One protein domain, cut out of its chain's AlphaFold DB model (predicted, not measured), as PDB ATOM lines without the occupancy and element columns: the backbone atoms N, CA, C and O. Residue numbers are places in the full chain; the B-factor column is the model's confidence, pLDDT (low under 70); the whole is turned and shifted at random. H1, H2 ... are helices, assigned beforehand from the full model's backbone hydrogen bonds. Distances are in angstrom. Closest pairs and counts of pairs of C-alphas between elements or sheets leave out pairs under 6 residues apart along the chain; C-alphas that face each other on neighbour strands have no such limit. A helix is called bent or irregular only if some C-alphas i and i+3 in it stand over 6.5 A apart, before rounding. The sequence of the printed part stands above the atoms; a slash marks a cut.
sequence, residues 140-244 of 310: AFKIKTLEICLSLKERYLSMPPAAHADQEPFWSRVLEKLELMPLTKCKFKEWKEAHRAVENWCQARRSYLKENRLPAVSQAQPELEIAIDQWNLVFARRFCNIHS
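Overview. This is residues 140 to 244 of the 310 residues of an uncharacterized protein of Fusarium culmorum (UniProt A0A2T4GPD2). H4 runs crosswise behind a layer of helices, from H3 past H1 to H5, and H1 and H2, one after the other, lie between H3 and H5. The 105 printed residues include five named helices, H1 to H5 in order, and no named strand; the class is all helix. The whole is compact, with a radius of gyration of the C-alphas of 13.9 A, and flat, spanning 36 by 35 by 19 A.

Arrangement. H1, residues 140 to 151, touches residues 223 to 231 of H5, residues 222 to 242, the same way at a tilt of 36 degrees, only just steep; the closest C-alphas, Ile 143 and Leu 224, are 5.3 A apart. With residues 145 to 149 alone H1 touches H3, residues 168 to 179, opposite ways at a steep tilt of 47 degrees; the closest C-alphas, Cys 149 and Val 174, are 6.3 A apart. H2, residues 153 to 157, touches H5, the closest C-alphas, Leu 157 and Arg 238, being 5.7 A apart. H4, residues 191 to 210, is about perpendicular to H3 at 78 degrees and to H5 at 86 degrees; it touches H3 with closest C-alphas Ser 172 and Trp 191, 5.1 A, and H5 with Cys 202 and Ile 228, 5.7 A. H4 and H1 only just touch, with 3 pairs of C-alphas within 8 A, the closest being Leu 146 and Val 198, 7.3 A. H3 and H5 are apart. Each O i to N i+4 pair is within hydrogen-bond range in H1, H2 and H5, against 7 of 8 in H3 and 14 of 16 in H4.

Along the chain. H1 begins at C-alpha 140 (199.000, 178.548, 291.557) and is 16.3 A long; H2 measures 6.2 A and H3 16.1 A. H4, 27.5 A, is only just irregular, C-alphas 201 and 204 being 6.7 A apart, with a kink of 40 degrees near residue 204. H5, 30.2 A, ends at C-alpha 242 (218.374, 160.065, 274.977).

Size, cuts and confidence. The two C-alphas farthest apart, those of Pro 182 and Ser 244, are 39.7 A apart. The printed part has no cut; the links H3 to H4 and H4 to H5 are long, 11 residues each. Residues 208 to 220 have pLDDT under 70.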
ATOM      1  N   ALA A 140     198.158 177.377 291.799       92.75
ATOM      2  CA  ALA A 140     199.000 178.548 291.557       92.75
ATOM      3  C   ALA A 140     200.493 178.270 291.828       92.75
ATOM      4  O   ALA A 140     201.354 178.707 291.065       92.75
ATOM      5  N   PHE A 141     200.816 177.520 292.889       94.38
ATOM      6  CA  PHE A 141     202.195 177.121 293.181       94.38
ATOM      7  C   PHE A 141     202.735 176.135 292.136       94.38
ATOM      8  O   PHE A 141     203.861 176.302 291.658       94.38
ATOM      9  N   LYS A 142     201.937 175.127 291.758       94.44
ATOM     10  CA  LYS A 142     202.321 174.137 290.738       94.44
ATOM     11  C   LYS A 142     202.551 174.803 289.381       94.44
ATOM     12  O   LYS A 142     203.603 174.593 288.781       94.44
ATOM     13  N   ILE A 143     201.622 175.662 288.950       94.81
ATOM     14  CA  ILE A 143     201.719 176.462 287.721       94.81
ATOM     15  C   ILE A 143     203.015 177.261 287.736       94.81
ATOM     16  O   ILE A 143     203.823 177.127 286.822       94.81
ATOM     17  N   LYS A 144     203.277 178.028 288.803       96.12
ATOM     18  CA  LYS A 144     204.488 178.856 288.880       96.12
ATOM     19  C   LYS A 144     205.770 178.031 288.814       96.12
ATOM     20  O   LYS A 144     206.741 178.433 288.176       96.12
ATOM     21  N   THR A 145     205.761 176.864 289.451       96.94
ATOM     22  CA  THR A 145     206.892 175.937 289.418       96.94
ATOM     23  C   THR A 145     207.145 175.419 288.002       96.94
ATOM     24  O   THR A 145     208.282 175.453 287.529       96.94
ATOM     25  N   LEU A 146     206.091 175.013 287.292       96.94
ATOM     26  CA  LEU A 146     206.173 174.554 285.904       96.94
ATOM     27  C   LEU A 146     206.580 175.679 284.943       96.94
ATOM     28  O   LEU A 146     207.421 175.454 284.079       96.94
ATOM     29  N   GLU A 147     206.078 176.902 285.121       97.19
ATOM     30  CA  GLU A 147     206.496 178.074 284.339       97.19
ATOM     31  C   GLU A 147     208.001 178.342 284.463       97.19
ATOM     32  O   GLU A 147     208.671 178.636 283.472       97.19
ATOM     33  N   ILE A 148     208.559 178.213 285.671       97.44
ATOM     34  CA  ILE A 148     210.004 178.359 285.886       97.44
ATOM     35  C   ILE A 148     210.767 177.243 285.170       97.44
ATOM     36  O   ILE A 148     211.752 177.541 284.488       97.44
ATOM     37  N   CYS A 149     210.300 175.993 285.252       97.38
ATOM     38  CA  CYS A 149     210.891 174.876 284.511       97.38
ATOM     39  C   CYS A 149     210.878 175.150 282.995       97.38
ATOM     40  O   CYS A 149     211.910 175.049 282.332       97.38
ATOM     41  N   LEU A 150     209.740 175.601 282.460       97.12
ATOM     42  CA  LEU A 150     209.561 175.960 281.051       97.12
ATOM     43  C   LEU A 150     210.447 177.136 280.622       97.12
ATOM     44  O   LEU A 150     210.991 177.117 279.519       97.12
ATOM     45  N   SER A 151     210.660 178.127 281.492       97.50
ATOM     46  CA  SER A 151     211.579 179.243 281.221       97.50
ATOM     47  C   SER A 151     213.039 178.796 281.066       97.50
ATOM     48  O   SER A 151     213.841 179.491 280.446       97.50
ATOM     49  N   LEU A 152     213.381 177.626 281.612       96.69
ATOM     50  CA  LEU A 152     214.704 177.012 281.558       96.69
ATOM     51  C   LEU A 152     214.762 175.813 280.594       96.69
ATOM     52  O   LEU A 152     215.762 175.094 280.587       96.69
ATOM     53  N   LYS A 153     213.731 175.593 279.766       95.38
ATOM     54  CA  LYS A 153     213.612 174.407 278.898       95.38
ATOM     55  C   LYS A 153     214.829 174.170 278.003       95.38
ATOM     56  O   LYS A 153     215.249 173.032 277.857       95.38
ATOM     57  N   GLU A 154     215.438 175.223 277.458       95.19
ATOM     58  CA  GLU A 154     216.602 175.078 276.571       95.19
ATOM     59  C   GLU A 154     217.805 174.499 277.321       95.19
ATOM     60  O   GLU A 154     218.525 173.659 276.793       95.19
ATOM     61  N   ARG A 155     217.971 174.868 278.597       94.06
ATOM     62  CA  ARG A 155     219.005 174.302 279.470       94.06
ATOM     63  C   ARG A 155     218.716 172.849 279.835       94.06
ATOM     64  O   ARG A 155     219.647 172.073 280.001       94.06
ATOM     65  N   TYR A 156     217.443 172.482 279.973       94.19
ATOM     66  CA  TYR A 156     217.048 171.089 280.179       94.19
ATOM     67  C   TYR A 156     217.355 170.236 278.941       94.19
ATOM     68  O   TYR A 156     217.908 169.142 279.051       94.19
ATOM     69  N   LEU A 157     217.024 170.749 277.755       92.06
ATOM     70  CA  LEU A 157     217.232 170.063 276.479       92.06
ATOM     71  C   LEU A 157     218.711 169.960 276.087       92.06
ATOM     72  O   LEU A 157     219.079 168.994 275.426       92.06
ATOM     73  N   SER A 158     219.553 170.905 276.515       91.75
ATOM     74  CA  SER A 158     220.996 170.888 276.247       91.75
ATOM     75  C   SER A 158     221.808 169.993 277.187       91.75
ATOM     76  O   SER A 158     223.012 169.833 276.978       91.75
ATOM     77  N   MET A 159     221.188 169.398 278.213       90.56
ATOM     78  CA  MET A 159     221.868 168.412 279.057       90.56
ATOM     79  C   MET A 159     222.298 167.198 278.221       90.56
ATOM     80  O   MET A 159     221.560 166.809 277.311       90.56
ATOM     81  N   PRO A 160     223.426 166.540 278.558       88.62
ATOM     82  CA  PRO A 160     223.882 165.357 277.839       88.62
ATOM     83  C   PRO A 160     222.758 164.318 277.657       88.62
ATOM     84  O   PRO A 160     222.003 164.065 278.611       88.62
ATOM     85  N   PRO A 161     222.619 163.715 276.459       83.25
ATOM     86  CA  PRO A 161     221.564 162.754 276.146       83.25
ATOM     87  C   PRO A 161     221.904 161.367 276.716       83.25
ATOM     88  O   PRO A 161     221.998 160.381 275.995       83.25
ATOM     89  N   ALA A 162     222.102 161.291 278.030       83.44
ATOM     90  CA  ALA A 162     222.304 160.050 278.762       83.44
ATOM     91  C   ALA A 162     221.225 159.902 279.842       83.44
ATOM     92  O   ALA A 162     220.851 160.878 280.499       83.44
ATOM     93  N   ALA A 163     220.750 158.671 280.054       76.12
ATOM     94  CA  ALA A 163     219.754 158.370 281.087       76.12
ATOM     95  C   ALA A 163     220.261 158.726 282.496       76.12
ATOM     96  O   ALA A 163     219.501 159.208 283.329       76.12
ATOM     97  N   HIS A 164     221.564 158.552 282.725       77.38
ATOM     98  CA  HIS A 164     222.246 158.836 283.991       77.38
ATOM     99  C   HIS A 164     222.945 160.201 283.989       77.38
ATOM    100  O   HIS A 164     223.827 160.437 284.811       77.38
ATOM    101  N   ALA A 165     222.611 161.079 283.034       84.38
ATOM    102  CA  ALA A 165     223.167 162.423 283.011       84.38
ATOM    103  C   ALA A 165     222.826 163.145 284.314       84.38
ATOM    104  O   ALA A 165     221.693 163.068 284.799       84.38
ATOM    105  N   ASP A 166     223.805 163.870 284.844       87.88
ATOM    106  CA  ASP A 166     223.604 164.685 286.025       87.88
ATOM    107  C   ASP A 166     222.554 165.774 285.746       87.88
ATOM    108  O   ASP A 166     222.724 166.626 284.870       87.88
ATOM    109  N   GLN A 167     221.439 165.705 286.474       91.12
ATOM    110  CA  GLN A 167     220.339 166.663 286.365       91.12
ATOM    111  C   GLN A 167     220.423 167.770 287.423       91.12
ATOM    112  O   GLN A 167     219.663 168.742 287.347       91.12
ATOM    113  N   GLU A 168     221.326 167.650 288.399       93.06
ATOM    114  CA  GLU A 168     221.515 168.636 289.462       93.06
ATOM    115  C   GLU A 168     221.733 170.057 288.915       93.06
ATOM    116  O   GLU A 168     221.029 170.966 289.358       93.06
ATOM    117  N   PRO A 169     222.574 170.299 287.887       93.62
ATOM    118  CA  PRO A 169     222.815 171.650 287.384       93.62
ATOM    119  C   PRO A 169     221.562 172.342 286.838       93.62
ATOM    120  O   PRO A 169     221.492 173.574 286.821       93.62
ATOM    121  N   PHE A 170     220.589 171.574 286.345       95.38
ATOM    122  CA  PHE A 170     219.306 172.106 285.901       95.38
ATOM    123  C   PHE A 170     218.384 172.370 287.094       95.38
ATOM    124  O   PHE A 170     217.886 173.489 287.252       95.38
ATOM    125  N   TRP A 171     218.182 171.368 287.951       96.44
ATOM    126  CA  TRP A 171     217.224 171.455 289.050       96.44
ATOM    127  C   TRP A 171     217.660 172.423 290.153       96.44
ATOM    128  O   TRP A 171     216.811 173.110 290.718       96.44
ATOM    129  N   SER A 172     218.961 172.565 290.406       95.94
ATOM    130  CA  SER A 172     219.491 173.594 291.306       95.94
ATOM    131  C   SER A 172     219.187 174.997 290.780       95.94
ATOM    132  O   SER A 172     218.742 175.858 291.532       95.94
ATOM    133  N   ARG A 173     219.282 175.221 289.460       96.81
ATOM    134  CA  ARG A 173     218.916 176.516 288.862       96.81
ATOM    135  C   ARG A 173     217.411 176.796 288.918       96.81
ATOM    136  O   ARG A 173     217.005 177.954 289.044       96.81
ATOM    137  N   VAL A 174     216.582 175.758 288.798       97.00
ATOM    138  CA  VAL A 174     215.131 175.860 289.025       97.00
ATOM    139  C   VAL A 174     214.866 176.270 290.473       97.00
ATOM    140  O   VAL A 174     214.131 177.232 290.694       97.00
ATOM    141  N   LEU A 175     215.506 175.605 291.439       95.94
ATOM    142  CA  LEU A 175     215.362 175.903 292.863       95.94
ATOM    143  C   LEU A 175     215.746 177.353 293.186       95.94
ATOM    144  O   LEU A 175     214.940 178.069 293.772       95.94
ATOM    145  N   GLU A 176     216.895 177.825 292.697       95.75
ATOM    146  CA  GLU A 176     217.325 179.223 292.853       95.75
ATOM    147  C   GLU A 176     216.254 180.214 292.365       95.75
ATOM    148  O   GLU A 176     215.958 181.206 293.028       95.75
ATOM    149  N   LYS A 177     215.627 179.959 291.207       96.12
ATOM    150  CA  LYS A 177     214.553 180.826 290.691       96.12
ATOM    151  C   LYS A 177     213.277 180.753 291.529       96.12
ATOM    152  O   LYS A 177     212.596 181.771 291.663       96.12
ATOM    153  N   LEU A 178     212.950 179.584 292.079       95.19
ATOM    154  CA  LEU A 178     211.799 179.402 292.966       95.19
ATOM    155  C   LEU A 178     211.987 180.150 294.291       95.19
ATOM    156  O   LEU A 178     211.025 180.703 294.822       95.19
ATOM    157  N   GLU A 179     213.212 180.229 294.805       94.44
ATOM    158  CA  GLU A 179     213.527 180.950 296.044       94.44
ATOM    159  C   GLU A 179     213.394 182.474 295.919       94.44
ATOM    160  O   GLU A 179     213.092 183.155 296.902       94.44
ATOM    161  N   LEU A 180     213.542 183.010 294.704       94.06
ATOM    162  CA  LEU A 180     213.372 184.438 294.418       94.06
ATOM    163  C   LEU A 180     211.904 184.887 294.401       94.06
ATOM    164  O   LEU A 180     211.632 186.088 294.431       94.06
ATOM    165  N   MET A 181     210.949 183.957 294.338       92.00
ATOM    166  CA  MET A 181     209.531 184.281 294.205       92.00
ATOM    167  C   MET A 181     208.772 184.072 295.518       92.00
ATOM    168  O   MET A 181     208.778 182.962 296.045       92.00
ATOM    169  N   PRO A 182     208.033 185.080 296.031       91.94
ATOM    170  CA  PRO A 182     207.325 184.971 297.311       91.94
ATOM    171  C   PRO A 182     206.382 183.765 297.415       91.94
ATOM    172  O   PRO A 182     206.299 183.142 298.467       91.94
ATOM    173  N   LEU A 183     205.703 183.413 296.317       91.75
ATOM    174  CA  LEU A 183     204.766 182.287 296.264       91.75
ATOM    175  C   LEU A 183     205.451 180.926 296.470       91.75
ATOM    176  O   LEU A 183     204.855 180.018 297.048       91.75
ATOM    177  N   THR A 184     206.684 180.779 295.985       89.88
ATOM    178  CA  THR A 184     207.408 179.500 295.940       89.88
ATOM    179  C   THR A 184     208.589 179.427 296.908       89.88
ATOM    180  O   THR A 184     209.187 178.364 297.084       89.88
ATOM    181  N   LYS A 185     208.910 180.540 297.569       90.88
ATOM    182  CA  LYS A 185     210.047 180.676 298.473       90.88
ATOM    183  C   LYS A 185     209.993 179.675 299.629       90.88
ATOM    184  O   LYS A 185     208.962 179.524 300.286       90.88
ATOM    185  N   CYS A 186     211.126 179.019 299.885       87.50
ATOM    186  CA  CYS A 186     211.322 178.029 300.954       87.50
ATOM    187  C   CYS A 186     210.346 176.833 300.920       87.50
ATOM    188  O   CYS A 186     210.153 176.171 301.939       87.50
ATOM    189  N   LYS A 187     209.698 176.557 299.778       89.75
ATOM    190  CA  LYS A 187     208.750 175.434 299.635       89.75
ATOM    191  C   LYS A 187     209.413 174.106 299.279       89.75
ATOM    192  O   LYS A 187     208.806 173.064 299.505       89.75
ATOM    193  N   PHE A 188     210.629 174.156 298.748       91.31
ATOM    194  CA  PHE A 188     211.489 173.003 298.515       91.31
ATOM    195  C   PHE A 188     212.789 173.209 299.287       91.31
ATOM    196  O   PHE A 188     213.325 174.315 299.295       91.31
ATOM    197  N   LYS A 189     213.274 172.160 299.952       89.81
ATOM    198  CA  LYS A 189     214.530 172.166 300.712       89.81
ATOM    199  C   LYS A 189     215.737 171.861 299.830       89.81
ATOM    200  O   LYS A 189     216.837 172.302 300.132       89.81
ATOM    201  N   GLU A 190     215.535 171.087 298.766       93.06
ATOM    202  CA  GLU A 190     216.593 170.660 297.850       93.06
ATOM    203  C   GLU A 190     216.068 170.456 296.422       93.06
ATOM    204  O   GLU A 190     214.868 170.294 296.183       93.06
ATOM    205  N   TRP A 191     216.986 170.411 295.455       93.94
ATOM    206  CA  TRP A 191     216.646 170.290 294.037       93.94
ATOM    207  C   TRP A 191     215.949 168.959 293.711       93.94
ATOM    208  O   TRP A 191     215.036 168.921 292.883       93.94
ATOM    209  N   LYS A 192     216.315 167.873 294.410       94.19
ATOM    210  CA  LYS A 192     215.695 166.542 294.266       94.19
ATOM    211  C   LYS A 192     214.220 166.567 294.640       94.19
ATOM    212  O   LYS A 192     213.410 165.838 294.069       94.19
ATOM    213  N   GLU A 193     213.870 167.415 295.600       92.94
ATOM    214  CA  GLU A 193     212.508 167.589 296.065       92.94
ATOM    215  C   GLU A 193     211.633 168.256 295.003       92.94
ATOM    216  O   GLU A 193     210.537 167.768 294.721       92.94
ATOM    217  N   ALA A 194     212.146 169.329 294.396       93.06
ATOM    218  CA  ALA A 194     211.489 170.031 293.300       93.06
ATOM    219  C   ALA A 194     211.319 169.111 292.083       93.06
ATOM    220  O   ALA A 194     210.220 169.008 291.541       93.06
ATOM    221  N   HIS A 195     212.376 168.376 291.717       94.25
ATOM    222  CA  HIS A 195     212.326 167.387 290.643       94.25
ATOM    223  C   HIS A 195     211.234 166.340 290.890       94.25
ATOM    224  O   HIS A 195     210.355 166.153 290.051       94.25
ATOM    225  N   ARG A 196     211.238 165.700 292.068       92.50
ATOM    226  CA  ARG A 196     210.248 164.674 292.425       92.50
ATOM    227  C   ARG A 196     208.821 165.220 292.410       92.50
ATOM    228  O   ARG A 196     207.910 164.526 291.971       92.50
ATOM    229  N   ALA A 197     208.613 166.443 292.893       92.62
ATOM    230  CA  ALA A 197     207.294 167.066 292.901       92.62
ATOM    231  C   ALA A 197     206.770 167.302 291.478       92.62
ATOM    232  O   ALA A 197     205.657 166.881 291.167       92.62
ATOM    233  N   VAL A 198     207.590 167.902 290.609       93.69
ATOM    234  CA  VAL A 198     207.240 168.135 289.201       93.69
ATOM    235  C   VAL A 198     206.968 166.817 288.479       93.69
ATOM    236  O   VAL A 198     205.960 166.699 287.784       93.69
ATOM    237  N   GLU A 199     207.808 165.803 288.692       91.56
ATOM    238  CA  GLU A 199     207.617 164.478 288.102       91.56
ATOM    239  C   GLU A 199     206.277 163.870 288.529       91.56
ATOM    240  O   GLU A 199     205.497 163.438 287.682       91.56
ATOM    241  N   ASN A 200     205.948 163.932 289.822       90.94
ATOM    242  CA  ASN A 200     204.684 163.423 290.344       90.94
ATOM    243  C   ASN A 200     203.462 164.142 289.749       90.94
ATOM    244  O   ASN A 200     202.479 163.484 289.407       90.94
ATOM    245  N   TRP A 201     203.502 165.471 289.603       90.81
ATOM    246  CA  TRP A 201     202.383 166.230 289.027       90.81
ATOM    247  C   TRP A 201     202.162 165.895 287.552       90.81
ATOM    248  O   TRP A 201     201.026 165.798 287.092       90.81
ATOM    249  N   CYS A 202     203.248 165.697 286.808       89.94
ATOM    250  CA  CYS A 202     203.188 165.423 285.381       89.94
ATOM    251  C   CYS A 202     202.892 163.951 285.057       89.94
ATOM    252  O   CYS A 202     202.378 163.657 283.972       89.94
ATOM    253  N   GLN A 203     203.177 163.032 285.987       85.44
ATOM    254  CA  GLN A 203     203.093 161.591 285.763       85.44
ATOM    255  C   GLN A 203     201.686 161.114 285.405       85.44
ATOM    256  O   GLN A 203     201.537 160.348 284.457       85.44
ATOM    257  N   ALA A 204     200.655 161.579 286.118       78.94
ATOM    258  CA  ALA A 204     199.278 161.160 285.856       78.94
ATOM    259  C   ALA A 204     198.882 161.437 284.397       78.94
ATOM    260  O   ALA A 204     198.378 160.559 283.699       78.94
ATOM    261  N   ARG A 205     199.213 162.634 283.897       77.56
ATOM    262  CA  ARG A 205     198.890 163.046 282.528       77.56
ATOM    263  C   ARG A 205     199.700 162.296 281.469       77.56
ATOM    264  O   ARG A 205     199.153 161.958 280.422       77.56
ATOM    265  N   ARG A 206     200.958 161.942 281.760       77.38
ATOM    266  CA  ARG A 206     201.758 161.049 280.900       77.38
ATOM    267  C   ARG A 206     201.175 159.640 280.813       77.38
ATOM    268  O   ARG A 206     201.148 159.068 279.727       77.38
ATOM    269  N   SER A 207     200.682 159.099 281.924       72.81
ATOM    270  CA  SER A 207     200.021 157.790 281.929       72.81
ATOM    271  C   SER A 207     198.750 157.797 281.073       72.81
ATOM    272  O   SER A 207     198.572 156.904 280.249       72.81
ATOM    273  N   TYR A 208     197.914 158.838 281.175       67.94
ATOM    274  CA  TYR A 208     196.711 158.960 280.340       67.94
ATOM    275  C   TYR A 208     197.022 159.098 278.841       67.94
ATOM    276  O   TYR A 208     196.324 158.502 278.018       67.94
ATOM    277  N   LEU A 209     198.085 159.836 278.493       64.62
ATOM    278  CA  LEU A 209     198.617 159.926 277.125       64.62
ATOM    279  C   LEU A 209     198.980 158.548 276.568       64.62
ATOM    280  O   LEU A 209     198.576 158.206 275.461       64.62
ATOM    281  N   LYS A 210     199.704 157.740 277.351       63.09
ATOM    282  CA  LYS A 210     200.124 156.391 276.950       63.09
ATOM    283  C   LYS A 210     198.936 155.466 276.666       63.09
ATOM    284  O   LYS A 210     199.017 154.617 275.784       63.09
ATOM    285  N   GLU A 211     197.848 155.613 277.412       66.62
ATOM    286  CA  GLU A 211     196.668 154.749 277.304       66.62
ATOM    287  C   GLU A 211     195.652 155.213 276.246       66.62
ATOM    288  O   GLU A 211     194.596 154.596 276.123       66.62
ATOM    289  N   ASN A 212     195.935 156.284 275.486       58.25
ATOM    290  CA  ASN A 212     194.968 156.958 274.600       58.25
ATOM    291  C   ASN A 212     193.663 157.350 275.325       58.25
ATOM    292  O   ASN A 212     192.590 157.414 274.727       58.25
ATOM    293  N   ARG A 213     193.755 157.608 276.635       58.97
ATOM    294  CA  ARG A 213     192.634 157.938 277.529       58.97
ATOM    295  C   ARG A 213     192.805 159.322 278.132       58.97
ATOM    296  O   ARG A 213     192.468 159.536 279.292       58.97
ATOM    297  N   LEU A 214     193.371 160.252 277.365       57.62
ATOM    298  CA  LEU A 214     193.490 161.635 277.798       57.62
ATOM    299  C   LEU A 214     192.093 162.200 278.071       57.62
ATOM    300  O   LEU A 214     191.293 162.305 277.137       57.62
ATOM    301  N   PRO A 215     191.786 162.574 279.325       59.59
ATOM    302  CA  PRO A 215     190.597 163.356 279.596       59.59
ATOM    303  C   PRO A 215     190.693 164.674 278.824       59.59
ATOM    304  O   PRO A 215     191.789 165.211 278.633       59.59
ATOM    305  N   ALA A 216     189.550 165.212 278.395       59.28
ATOM    306  CA  ALA A 216     189.504 166.588 277.918       59.28
ATOM    307  C   ALA A 216     190.089 167.519 278.990       59.28
ATOM    308  O   ALA A 216     189.937 167.244 280.184       59.28
ATOM    309  N   VAL A 217     190.741 168.604 278.557       59.41
ATOM    310  CA  VAL A 217     191.337 169.574 279.480       59.41
ATOM    311  C   VAL A 217     190.287 169.986 280.511       59.41
ATOM    312  O   VAL A 217     189.201 170.438 280.126       59.41
ATOM    313  N   SER A 218     190.576 169.797 281.802       59.34
ATOM    314  CA  SER A 218     189.647 170.149 282.870       59.34
ATOM    315  C   SER A 218     189.304 171.627 282.760       59.34
ATOM    316  O   SER A 218     190.165 172.495 282.901       59.34
ATOM    317  N   GLN A 219     188.020 171.919 282.549       57.16
ATOM    318  CA  GLN A 219     187.509 173.291 282.502       57.16
ATOM    319  C   GLN A 219     187.720 174.030 283.834       57.16
ATOM    320  O   GLN A 219     187.679 175.255 283.866       57.16
ATOM    321  N   ALA A 220     187.954 173.299 284.929       59.44
ATOM    322  CA  ALA A 220     188.180 173.874 286.249       59.44
ATOM    323  C   ALA A 220     189.629 174.344 286.475       59.44
ATOM    324  O   ALA A 220     189.844 175.191 287.337       59.44
ATOM    325  N   GLN A 221     190.616 173.784 285.758       70.50
ATOM    326  CA  GLN A 221     192.044 174.104 285.941       70.50
ATOM    327  C   GLN A 221     192.839 174.071 284.621       70.50
ATOM    328  O   GLN A 221     193.857 173.373 284.526       70.50
ATOM    329  N   PRO A 222     192.401 174.803 283.582       81.56
ATOM    330  CA  PRO A 222     193.013 174.705 282.262       81.56
ATOM    331  C   PRO A 222     194.484 175.140 282.264       81.56
ATOM    332  O   PRO A 222     195.300 174.537 281.573       81.56
ATOM    333  N   GLU A 223     194.867 176.130 283.071       87.75
ATOM    334  CA  GLU A 223     196.231 176.670 283.088       87.75
ATOM    335  C   GLU A 223     197.254 175.667 283.630       87.75
ATOM    336  O   GLU A 223     198.345 175.527 283.071       87.75
ATOM    337  N   LEU A 224     196.906 174.945 284.702       90.00
ATOM    338  CA  LEU A 224     197.777 173.914 285.269       90.00
ATOM    339  C   LEU A 224     197.968 172.770 284.279       90.00
ATOM    340  O   LEU A 224     199.088 172.304 284.073       90.00
ATOM    341  N   GLU A 225     196.886 172.336 283.644       87.06
ATOM    342  CA  GLU A 225     196.943 171.260 282.668       87.06
ATOM    343  C   GLU A 225     197.757 171.635 281.428       87.06
ATOM    344  O   GLU A 225     198.594 170.844 280.995       87.06
ATOM    345  N   ILE A 226     197.601 172.861 280.917       88.56
ATOM    346  CA  ILE A 226     198.418 173.390 279.817       88.56
ATOM    347  C   ILE A 226     199.900 173.424 280.210       88.56
ATOM    348  O   ILE A 226     200.752 173.003 279.426       88.56
ATOM    349  N   ALA A 227     200.227 173.891 281.419       92.06
ATOM    350  CA  ALA A 227     201.609 173.925 281.895       92.06
ATOM    351  C   ALA A 227     202.211 172.511 282.009       92.06
ATOM    352  O   ALA A 227     203.370 172.298 281.638       92.06
ATOM    353  N   ILE A 228     201.422 171.532 282.468       91.38
ATOM    354  CA  ILE A 228     201.825 170.121 282.517       91.38
ATOM    355  C   ILE A 228     202.064 169.579 281.104       91.38
ATOM    356  O   ILE A 228     203.081 168.925 280.879       91.38
ATOM    357  N   ASP A 229     201.173 169.854 280.152       88.88
ATOM    358  CA  ASP A 229     201.304 169.390 278.765       88.88
ATOM    359  C   ASP A 229     202.546 169.972 278.086       88.88
ATOM    360  O   ASP A 229     203.325 169.245 277.462       88.88
ATOM    361  N   GLN A 230     202.797 171.267 278.273       92.06
ATOM    362  CA  GLN A 230     203.995 171.924 277.758       92.06
ATOM    363  C   GLN A 230     205.274 171.327 278.351       92.06
ATOM    364  O   GLN A 230     206.240 171.086 277.622       92.06
ATOM    365  N   TRP A 231     205.295 171.055 279.658       94.94
ATOM    366  CA  TRP A 231     206.453 170.433 280.294       94.94
ATOM    367  C   TRP A 231     206.646 168.985 279.832       94.94
ATOM    368  O   TRP A 231     207.764 168.577 279.522       94.94
ATOM    369  N   ASN A 232     205.560 168.222 279.692       91.31
ATOM    370  CA  ASN A 232     205.597 166.862 279.163       91.31
ATOM    371  C   ASN A 232     206.116 166.802 277.728       91.31
ATOM    372  O   ASN A 232     206.839 165.867 277.392       91.31
ATOM    373  N   LEU A 233     205.826 167.804 276.895       90.00
ATOM    374  CA  LEU A 233     206.408 167.908 275.559       90.00
ATOM    375  C   LEU A 233     207.929 168.119 275.613       90.00
ATOM    376  O   LEU A 233     208.669 167.483 274.862       90.00
ATOM    377  N   VAL A 234     208.412 168.992 276.503       92.31
ATOM    378  CA  VAL A 234     209.856 169.206 276.718       92.31
ATOM    379  C   VAL A 234     210.521 167.919 277.215       92.31
ATOM    380  O   VAL A 234     211.564 167.519 276.693       92.31
ATOM    381  N   PHE A 235     209.890 167.234 278.169       91.31
ATOM    382  CA  PHE A 235     210.336 165.934 278.661       91.31
ATOM    383  C   PHE A 235     210.409 164.898 277.534       91.31
ATOM    384  O   PHE A 235     211.450 164.268 277.360       91.31
ATOM    385  N   ALA A 236     209.349 164.771 276.731       87.62
ATOM    386  CA  ALA A 236     209.267 163.834 275.615       87.62
ATOM    387  C   ALA A 236     210.381 164.069 274.592       87.62
ATOM    388  O   ALA A 236     211.039 163.124 274.170       87.62
ATOM    389  N   ARG A 237     210.656 165.333 274.240       89.75
ATOM    390  CA  ARG A 237     211.761 165.684 273.335       89.75
ATOM    391  C   ARG A 237     213.105 165.208 273.874       89.75
ATOM    392  O   ARG A 237     213.869 164.589 273.138       89.75
ATOM    393  N   ARG A 238     213.385 165.452 275.158       88.75
ATOM    394  CA  ARG A 238     214.630 164.984 275.781       88.75
ATOM    395  C   ARG A 238     214.692 163.459 275.835       88.75
ATOM    396  O   ARG A 238     215.732 162.890 275.521       88.75
ATOM    397  N   PHE A 239     213.588 162.809 276.190       87.38
ATOM    398  CA  PHE A 239     213.473 161.354 276.223       87.38
ATOM    399  C   PHE A 239     213.778 160.736 274.853       87.38
ATOM    400  O   PHE A 239     214.621 159.847 274.749       87.38
ATOM    401  N   CYS A 240     213.168 161.260 273.787       84.88
ATOM    402  CA  CYS A 240     213.439 160.825 272.420       84.88
ATOM    403  C   CYS A 240     214.895 161.052 272.014       84.88
ATOM    404  O   CYS A 240     215.449 160.230 271.296       84.88
ATOM    405  N   ASN A 241     215.534 162.123 272.489       86.56
ATOM    406  CA  ASN A 241     216.944 162.376 272.205       86.56
ATOM    407  C   ASN A 241     217.870 161.360 272.906       86.56
ATOM    408  O   ASN A 241     218.747 160.784 272.267       86.56
ATOM    409  N   ILE A 242     217.629 161.076 274.196       87.12
ATOM    410  CA  ILE A 242     218.374 160.065 274.977       87.12
ATOM    411  C   ILE A 242     218.249 158.678 274.341       87.12
ATOM    412  O   ILE A 242     219.219 157.928 274.269       87.12
ATOM    413  N   HIS A 243     217.052 158.339 273.869       84.06
ATOM    414  CA  HIS A 243     216.746 157.039 273.276       84.06
ATOM    415  C   HIS A 243     216.724 157.077 271.744       84.06
ATOM    416  O   HIS A 243     216.143 156.187 271.124       84.06
ATOM    417  N   SER A 244     217.355 158.078 271.124       81.94
ATOM    418  CA  SER A 244     217.319 158.287 269.671       81.94
ATOM    419  C   SER A 244     217.749 157.039 268.911       81.94
ATOM    420  O   SER A 244     217.027 156.611 268.021       81.94
TER     421      SER A 244